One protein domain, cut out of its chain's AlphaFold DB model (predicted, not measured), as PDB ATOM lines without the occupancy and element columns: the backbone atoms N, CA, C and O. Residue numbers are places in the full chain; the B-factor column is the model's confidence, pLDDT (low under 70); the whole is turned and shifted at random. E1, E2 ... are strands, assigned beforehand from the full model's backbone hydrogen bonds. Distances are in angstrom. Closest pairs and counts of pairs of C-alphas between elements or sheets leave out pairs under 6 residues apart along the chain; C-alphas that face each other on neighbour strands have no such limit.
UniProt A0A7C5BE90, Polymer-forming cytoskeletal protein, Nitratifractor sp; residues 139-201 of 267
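AT A GLANCE: This is residues 139 to 201 of the 267 residues of the protein "Polymer-forming cytoskeletal protein" of Nitratifractor sp (UniProt A0A7C5BE90). The printed part is a short solenoid, a chain wound in stacked turns with parallel strands side by side from one turn to the next. E2 and E3 fold back on themselves to make two of the turns, E4, E5 and E6 together make a third on top of E3, and E1 adds a partial turn on the other side of E2. The 63 printed residues hold no named helix and six named strands, E1 to E6 in order along the chain, in one branched, twisted, parallel sheet; the class is all strand. The whole is compact, with a radius of gyration of the C-alphas of 10.0 A, and rounded, spanning 24 by 21 by 18 A.

HOW THE PARTS SIT: E1, residues 139 to 144, is an edge strand parallel to E2, residues 149 to 162, and lies beside residues 157 to 162 of it. N 144 and O 161 are 2.8 A apart, within hydrogen-bond range. E2 bends by 152 degrees at residue 156. On the other side of E2 lies E3, residues 165 to 178, parallel to it; N 150 and O 165 are 2.9 A apart and N 177 and O 160 2.8 A, both within hydrogen-bond range. E3 bends by 155 degrees at residue 170. Its pairing is staggered: on the side away from E2 it has three parallel neighbours. E4, residues 183 to 185, is beside residues 165 to 167, with N 166 and O 183 at 2.9 A. E5, residues 188 to 190, is beside residues 169 to 173, with N 189 and O 170 at 2.8 A. E6, residues 193 to 195, is beside residues 175 to 178, with N 194 and O 176 at 2.8 A. Residues 183 to 184 of E4 also pair with residues 200 to 201, parallel. E4 and E5 are apart, as are E1 and E6, while E5 and E6 meet only through their link.

IN THESE COORDINATES: E1 begins at C-alpha 139, (216.220, 123.010, 212.186), and is 14.8 A from first to last C-alpha. The bent E2 and E3 have 14 residues each, but measure 10.3 A and 10.2 A end to end; C-alpha 165, where E3 begins, is at (205.558, 131.085, 196.703). E4 and E6 each measure 6.6 A and E5 measures 6.4 A. E6 ends at C-alpha 195, (207.607, 117.555, 193.128).

THE WHOLE: The C-alphas of Ile 139 and Gln 197, the two farthest apart, are 27.1 A apart. The five links between named strands are tight. The printed part has no cut. The mean pLDDT of the printed part is 91.6, and no printed residue is under 70.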
ATOM      1  N   ILE A 139     215.321 124.142 211.915       92.06
ATOM      2  CA  ILE A 139     216.220 123.010 212.186       92.06
ATOM      3  C   ILE A 139     215.675 121.717 211.578       92.06
ATOM      4  O   ILE A 139     216.455 120.953 211.014       92.06
ATOM      5  N   ASP A 140     214.370 121.460 211.683       92.94
ATOM      6  CA  ASP A 140     213.784 120.165 211.320       92.94
ATOM      7  C   ASP A 140     212.823 120.271 210.134       92.94
ATOM      8  O   ASP A 140     213.059 119.673 209.079       92.94
ATOM      9  N   SER A 141     211.772 121.084 210.260       94.00
ATOM     10  CA  SER A 141     210.734 121.210 209.238       94.00
ATOM     11  C   SER A 141     210.380 122.668 208.944       94.00
ATOM     12  O   SER A 141     210.253 123.522 209.823       94.00
ATOM     13  N   LEU A 142     210.217 122.966 207.660       94.75
ATOM     14  CA  LEU A 142     209.674 124.226 207.177       94.75
ATOM     15  C   LEU A 142     208.531 123.921 206.221       94.75
ATOM     16  O   LEU A 142     208.724 123.221 205.231       94.75
ATOM     17  N   GLU A 143     207.359 124.467 206.503       94.44
ATOM     18  CA  GLU A 143     206.184 124.337 205.655       94.44
ATOM     19  C   GLU A 143     205.722 125.717 205.206       94.44
ATOM     20  O   GLU A 143     205.512 126.618 206.015       94.44
ATOM     21  N   ILE A 144     205.569 125.893 203.901       94.62
ATOM     22  CA  ILE A 144     205.089 127.133 203.300       94.62
ATOM     23  C   ILE A 144     203.731 126.814 202.710       94.62
ATOM     24  O   ILE A 144     203.639 126.109 201.712       94.62
ATOM     25  N   THR A 145     202.681 127.310 203.347       94.19
ATOM     26  CA  THR A 145     201.297 127.075 202.924       94.19
ATOM     27  C   THR A 145     200.959 127.882 201.666       94.19
ATOM     28  O   THR A 145     201.689 128.795 201.283       94.19
ATOM     29  N   LYS A 146     199.811 127.609 201.039       92.38
ATOM     30  CA  LYS A 146     199.368 128.265 199.789       92.38
ATOM     31  C   LYS A 146     199.278 129.794 199.852       92.38
ATOM     32  O   LYS A 146     199.450 130.455 198.835       92.38
ATOM     33  N   SER A 147     198.981 130.365 201.020       91.75
ATOM     34  CA  SER A 147     198.950 131.823 201.210       91.75
ATOM     35  C   SER A 147     200.314 132.413 201.587       91.75
ATOM     36  O   SER A 147     200.441 133.632 201.681       91.75
ATOM     37  N   GLY A 148     201.317 131.559 201.804       90.81
ATOM     38  CA  GLY A 148     202.677 131.944 202.142       90.81
ATOM     39  C   GLY A 148     203.401 132.559 200.947       90.81
ATOM     40  O   GLY A 148     203.532 131.938 199.888       90.81
ATOM     41  N   ALA A 149     203.893 133.777 201.141       92.62
ATOM     42  CA  ALA A 149     204.798 134.448 200.222       92.62
ATOM     43  C   ALA A 149     206.091 134.754 200.975       92.62
ATOM     44  O   ALA A 149     206.118 135.609 201.862       92.62
ATOM     45  N   VAL A 150     207.147 134.016 200.650       93.88
ATOM     46  CA  VAL A 150     208.418 134.059 201.374       93.88
ATOM     47  C   VAL A 150     209.477 134.662 200.463       93.88
ATOM     48  O   VAL A 150     209.863 134.052 199.472       93.88
ATOM     49  N   THR A 151     209.938 135.861 200.793       93.50
ATOM     50  CA  THR A 151     211.047 136.540 200.120       93.50
ATOM     51  C   THR A 151     212.224 136.535 201.076       93.50
ATOM     52  O   THR A 151     212.275 137.303 202.031       93.50
ATOM     53  N   THR A 152     213.170 135.629 200.880       89.19
ATOM     54  CA  THR A 152     214.258 135.449 201.845       89.19
ATOM     55  C   THR A 152     215.588 135.350 201.141       89.19
ATOM     56  O   THR A 152     215.710 134.635 200.153       89.19
ATOM     57  N   LYS A 153     216.616 136.012 201.677       88.75
ATOM     58  CA  LYS A 153     217.977 135.883 201.131       88.75
ATOM     59  C   LYS A 153     218.498 134.459 201.279       88.75
ATOM     60  O   LYS A 153     219.142 133.943 200.376       88.75
ATOM     61  N   GLU A 154     218.196 133.847 202.417       89.38
ATOM     62  CA  GLU A 154     218.582 132.484 202.740       89.38
ATOM     63  C   GLU A 154     217.498 131.831 203.599       89.38
ATOM     64  O   GLU A 154     217.038 132.393 204.599       89.38
ATOM     65  N   CYS A 155     217.105 130.630 203.195       91.94
ATOM     66  CA  CYS A 155     216.159 129.790 203.899       91.94
ATOM     67  C   CYS A 155     216.780 128.406 204.112       91.94
ATOM     68  O   CYS A 155     217.068 127.719 203.137       91.94
ATOM     69  N   LYS A 156     217.003 127.990 205.363       92.06
ATOM     70  CA  LYS A 156     217.660 126.716 205.697       92.06
ATOM     71  C   LYS A 156     216.751 125.825 206.537       92.06
ATOM     72  O   LYS A 156     216.175 126.303 207.508       92.06
ATOM     73  N   SER A 157     216.650 124.544 206.180       94.44
ATOM     74  CA  SER A 157     215.955 123.502 206.955       94.44
ATOM     75  C   SER A 157     216.448 122.100 206.579       94.44
ATOM     76  O   SER A 157     217.143 121.936 205.577       94.44
ATOM     77  N   LYS A 158     216.081 121.060 207.339       93.62
ATOM     78  CA  LYS A 158     216.275 119.663 206.900       93.62
ATOM     79  C   LYS A 158     215.245 119.259 205.859       93.62
ATOM     80  O   LYS A 158     215.606 118.815 204.767       93.62
ATOM     81  N   LYS A 159     213.968 119.447 206.197       93.88
ATOM     82  CA  LYS A 159     212.823 119.173 205.329       93.88
ATOM     83  C   LYS A 159     212.102 120.474 205.022       93.88
ATOM     84  O   LYS A 159     211.802 121.248 205.936       93.88
ATOM     85  N   ILE A 160     211.836 120.716 203.744       94.56
ATOM     86  CA  ILE A 160     211.102 121.893 203.278       94.56
ATOM     87  C   ILE A 160     209.935 121.416 202.431       94.56
ATOM     88  O   ILE A 160     210.146 120.719 201.447       94.56
ATOM     89  N   LYS A 161     208.720 121.812 202.800       95.12
ATOM     90  CA  LYS A 161     207.500 121.580 202.033       95.12
ATOM     91  C   LYS A 161     206.961 122.916 201.537       95.12
ATOM     92  O   LYS A 161     206.734 123.825 202.333       95.12
ATOM     93  N   VAL A 162     206.755 123.037 200.231       95.19
ATOM     94  CA  VAL A 162     206.338 124.285 199.583       95.19
ATOM     95  C   VAL A 162     205.017 124.082 198.846       95.19
ATOM     96  O   VAL A 162     204.974 123.389 197.834       95.19
ATOM     97  N   GLU A 163     203.949 124.695 199.355       93.62
ATOM     98  CA  GLU A 163     202.633 124.871 198.709       93.62
ATOM     99  C   GLU A 163     202.423 126.302 198.184       93.62
ATOM    100  O   GLU A 163     201.543 126.528 197.357       93.62
ATOM    101  N   GLY A 164     203.179 127.275 198.701       92.69
ATOM    102  CA  GLY A 164     203.069 128.696 198.359       92.69
ATOM    103  C   GLY A 164     204.146 129.188 197.393       92.69
ATOM    104  O   GLY A 164     204.649 128.446 196.553       92.69
ATOM    105  N   SER A 165     204.521 130.458 197.531       93.19
ATOM    106  CA  SER A 165     205.558 131.085 196.703       93.19
ATOM    107  C   SER A 165     206.809 131.403 197.516       93.19
ATOM    108  O   SER A 165     206.721 131.964 198.611       93.19
ATOM    109  N   VAL A 166     207.974 131.062 196.970       94.56
ATOM    110  CA  VAL A 166     209.278 131.314 197.590       94.56
ATOM    111  C   VAL A 166     210.185 131.996 196.587       94.56
ATOM    112  O   VAL A 166     210.331 131.521 195.464       94.56
ATOM    113  N   LYS A 167     210.805 133.098 197.001       93.75
ATOM    114  CA  LYS A 167     211.814 133.818 196.232       93.75
ATOM    115  C   LYS A 167     213.117 133.899 197.016       93.75
ATOM    116  O   LYS A 167     213.122 134.423 198.131       93.75
ATOM    117  N   GLY A 168     214.204 133.423 196.415       92.38
ATOM    118  CA  GLY A 168     215.562 133.496 196.957       92.38
ATOM    119  C   GLY A 168     216.243 132.137 197.132       92.38
ATOM    120  O   GLY A 168     215.881 131.167 196.468       92.38
ATOM    121  N   ARG A 169     217.265 132.071 197.999       91.62
ATOM    122  CA  ARG A 169     218.085 130.860 198.181       91.62
ATOM    123  C   ARG A 169     217.437 129.907 199.184       91.62
ATOM    124  O   ARG A 169     217.254 130.261 200.350       91.62
ATOM    125  N   VAL A 170     217.139 128.686 198.752       93.19
ATOM    126  CA  VAL A 170     216.515 127.635 199.568       93.19
ATOM    127  C   VAL A 170     217.500 126.492 199.777       93.19
ATOM    128  O   VAL A 170     218.011 125.922 198.822       93.19
ATOM    129  N   VAL A 171     217.755 126.125 201.029       92.44
ATOM    130  CA  VAL A 171     218.733 125.109 201.431       92.44
ATOM    131  C   VAL A 171     218.034 124.037 202.265       92.44
ATOM    132  O   VAL A 171     217.748 124.237 203.445       92.44
ATOM    133  N   ALA A 172     217.774 122.880 201.656       92.56
ATOM    134  CA  ALA A 172     217.215 121.705 202.315       92.56
ATOM    135  C   ALA A 172     218.298 120.631 202.484       92.56
ATOM    136  O   ALA A 172     218.801 120.091 201.506       92.56
ATOM    137  N   SER A 173     218.684 120.275 203.709       89.75
ATOM    138  CA  SER A 173     219.762 119.288 203.882       89.75
ATOM    139  C   SER A 173     219.335 117.841 203.610       89.75
ATOM    140  O   SER A 173     220.203 116.989 203.439       89.75
ATOM    141  N   GLU A 174     218.032 117.535 203.584       90.69
ATOM    142  CA  GLU A 174     217.514 116.182 203.337       90.69
ATOM    143  C   GLU A 174     216.565 116.135 202.137       90.69
ATOM    144  O   GLU A 174     216.852 115.458 201.148       90.69
ATOM    145  N   LEU A 175     215.429 116.831 202.229       90.69
ATOM    146  CA  LEU A 175     214.337 116.717 201.267       90.69
ATOM    147  C   LEU A 175     213.649 118.066 201.052       90.69
ATOM    148  O   LEU A 175     213.157 118.681 201.999       90.69
ATOM    149  N   LEU A 176     213.560 118.475 199.790       93.44
ATOM    150  CA  LEU A 176     212.691 119.551 199.334       93.44
ATOM    151  C   LEU A 176     211.478 118.937 198.635       93.44
ATOM    152  O   LEU A 176     211.634 118.218 197.654       93.44
ATOM    153  N   GLU A 177     210.283 119.223 199.127       93.12
ATOM    154  CA  GLU A 177     209.018 118.779 198.559       93.12
ATOM    155  C   GLU A 177     208.223 119.981 198.049       93.12
ATOM    156  O   GLU A 177     207.809 120.848 198.818       93.12
ATOM    157  N   VAL A 178     208.016 120.047 196.740       93.38
ATOM    158  CA  VAL A 178     207.219 121.082 196.084       93.38
ATOM    159  C   VAL A 178     205.873 120.482 195.723       93.38
ATOM    160  O   VAL A 178     205.753 119.679 194.805       93.38
ATOM    161  N   THR A 179     204.860 120.849 196.486       92.69
ATOM    162  CA  THR A 179     203.485 120.357 196.332       92.69
ATOM    163  C   THR A 179     202.712 121.121 195.245       92.69
ATOM    164  O   THR A 179     203.237 122.039 194.606       92.69
ATOM    165  N   SER A 180     201.444 120.762 195.023       88.81
ATOM    166  CA  SER A 180     200.591 121.400 194.009       88.81
ATOM    167  C   SER A 180     200.347 122.893 194.285       88.81
ATOM    168  O   SER A 180     199.702 123.257 195.272       88.81
ATOM    169  N   GLY A 181     200.834 123.758 193.387       85.50
ATOM    170  CA  GLY A 181     200.770 125.221 193.515       85.50
ATOM    171  C   GLY A 181     202.023 125.854 194.127       85.50
ATOM    172  O   GLY A 181     202.135 127.080 194.121       85.50
ATOM    173  N   GLY A 182     202.975 125.037 194.591       91.38
ATOM    174  CA  GLY A 182     204.270 125.506 195.060       91.38
ATOM    175  C   GLY A 182     205.086 126.106 193.917       91.38
ATOM    176  O   GLY A 182     205.306 125.448 192.902       91.38
ATOM    177  N   SER A 183     205.551 127.342 194.076       90.88
ATOM    178  CA  SER A 183     206.441 128.003 193.122       90.88
ATOM    179  C   SER A 183     207.709 128.464 193.824       90.88
ATOM    180  O   SER A 183     207.636 129.226 194.790       90.88
ATOM    181  N   ILE A 184     208.864 128.013 193.343       93.31
ATOM    182  CA  ILE A 184     210.169 128.445 193.848       93.31
ATOM    183  C   ILE A 184     210.905 129.176 192.731       93.31
ATOM    184  O   ILE A 184     211.090 128.623 191.649       93.31
ATOM    185  N   ASP A 185     211.324 130.403 193.014       93.25
ATOM    186  CA  ASP A 185     212.128 131.248 192.137       93.25
ATOM    187  C   ASP A 185     213.454 131.577 192.841       93.25
ATOM    188  O   ASP A 185     213.472 132.281 193.854       93.25
ATOM    189  N   GLY A 186     214.562 131.013 192.360       90.88
ATOM    190  CA  GLY A 186     215.891 131.230 192.937       90.88
ATOM    191  C   GLY A 186     216.756 129.974 193.031       90.88
ATOM    192  O   GLY A 186     216.462 128.936 192.436       90.88
ATOM    193  N   ASP A 187     217.867 130.082 193.758       90.38
ATOM    194  CA  ASP A 187     218.840 129.001 193.899       90.38
ATOM    195  C   ASP A 187     218.410 127.992 194.964       90.38
ATOM    196  O   ASP A 187     218.185 128.325 196.129       90.38
ATOM    197  N   ILE A 188     218.340 126.727 194.576       91.88
ATOM    198  CA  ILE A 188     217.951 125.625 195.446       91.88
ATOM    199  C   ILE A 188     219.160 124.742 195.695       91.88
ATOM    200  O   ILE A 188     219.829 124.302 194.764       91.88
ATOM    201  N   ILE A 189     219.397 124.410 196.957       90.94
ATOM    202  CA  ILE A 189     220.416 123.458 197.367       90.94
ATOM    203  C   ILE A 189     219.734 122.348 198.155       90.94
ATOM    204  O   ILE A 189     219.232 122.588 199.251       90.94
ATOM    205  N   THR A 190     219.691 121.134 197.610       90.94
ATOM    206  CA  THR A 190     219.063 119.994 198.297       90.94
ATOM    207  C   THR A 190     219.739 118.659 198.011       90.94
ATOM    208  O   THR A 190     220.323 118.481 196.945       90.94
ATOM    209  N   LYS A 191     219.680 117.700 198.947       89.62
ATOM    210  CA  LYS A 191     220.084 116.303 198.675       89.62
ATOM    211  C   LYS A 191     219.047 115.573 197.820       89.62
ATOM    212  O   LYS A 191     219.410 114.775 196.962       89.62
ATOM    213  N   GLY A 192     217.764 115.848 198.050       87.44
ATOM    214  CA  GLY A 192     216.655 115.220 197.343       87.44
ATOM    215  C   GLY A 192     215.538 116.212 197.057       87.44
ATOM    216  O   GLY A 192     215.227 117.069 197.886       87.44
ATOM    217  N   ILE A 193     214.923 116.086 195.885       89.94
ATOM    218  CA  ILE A 193     213.752 116.871 195.507       89.94
ATOM    219  C   ILE A 193     212.582 115.950 195.169       89.94
ATOM    220  O   ILE A 193     212.747 114.927 194.502       89.94
ATOM    221  N   ARG A 194     211.401 116.307 195.658       91.44
ATOM    222  CA  ARG A 194     210.113 115.720 195.303       91.44
ATOM    223  C   ARG A 194     209.220 116.833 194.802       91.44
ATOM    224  O   ARG A 194     209.160 117.891 195.415       91.44
ATOM    225  N   THR A 195     208.513 116.576 193.718       88.69
ATOM    226  CA  THR A 195     207.607 117.555 193.128       88.69
ATOM    227  C   THR A 195     206.291 116.864 192.808       88.69
ATOM    228  O   THR A 195     206.290 115.809 192.173       88.69
ATOM    229  N   GLU A 196     205.178 117.435 193.256       91.00
ATOM    230  CA  GLU A 196     203.826 117.034 192.872       91.00
ATOM    231  C   GLU A 196     203.356 117.787 191.617       91.00
ATOM    232  O   GLU A 196     203.939 118.787 191.188       91.00
ATOM    233  N   GLN A 197     202.255 117.326 191.018       86.69
ATOM    234  CA  GLN A 197     201.666 117.973 189.850       86.69
ATOM    235  C   GLN A 197     201.254 119.423 190.163       86.69
ATOM    236  O   GLN A 197     200.447 119.685 191.058       86.69
ATOM    237  N   GLY A 198     201.782 120.368 189.382       83.62
ATOM    238  CA  GLY A 198     201.545 121.803 189.562       83.62
ATOM    239  C   GLY A 198     202.603 122.523 190.402       83.62
ATOM    240  O   GLY A 198     202.453 123.721 190.626       83.62
ATOM    241  N   GLY A 199     203.654 121.832 190.854       86.44
ATOM    242  CA  GLY A 199     204.857 122.476 191.378       86.44
ATOM    243  C   GLY A 199     205.687 123.098 190.250       86.44
ATOM    244  O   GLY A 199     205.964 122.439 189.246       86.44
ATOM    245  N   SER A 200     206.085 124.358 190.407       86.88
ATOM    246  CA  SER A 200     206.938 125.091 189.468       86.88
ATOM    247  C   SER A 200     208.247 125.471 190.144       86.88
ATOM    248  O   SER A 200     208.263 125.964 191.270       86.88
ATOM    249  N   ILE A 201     209.361 125.255 189.454       90.19
ATOM    250  CA  ILE A 201     210.688 125.608 189.951       90.19
ATOM    251  C   ILE A 201     211.418 126.336 188.836       90.19
ATOM    252  O   ILE A 201     211.578 125.796 187.740       90.19
TER     253      ILE A 201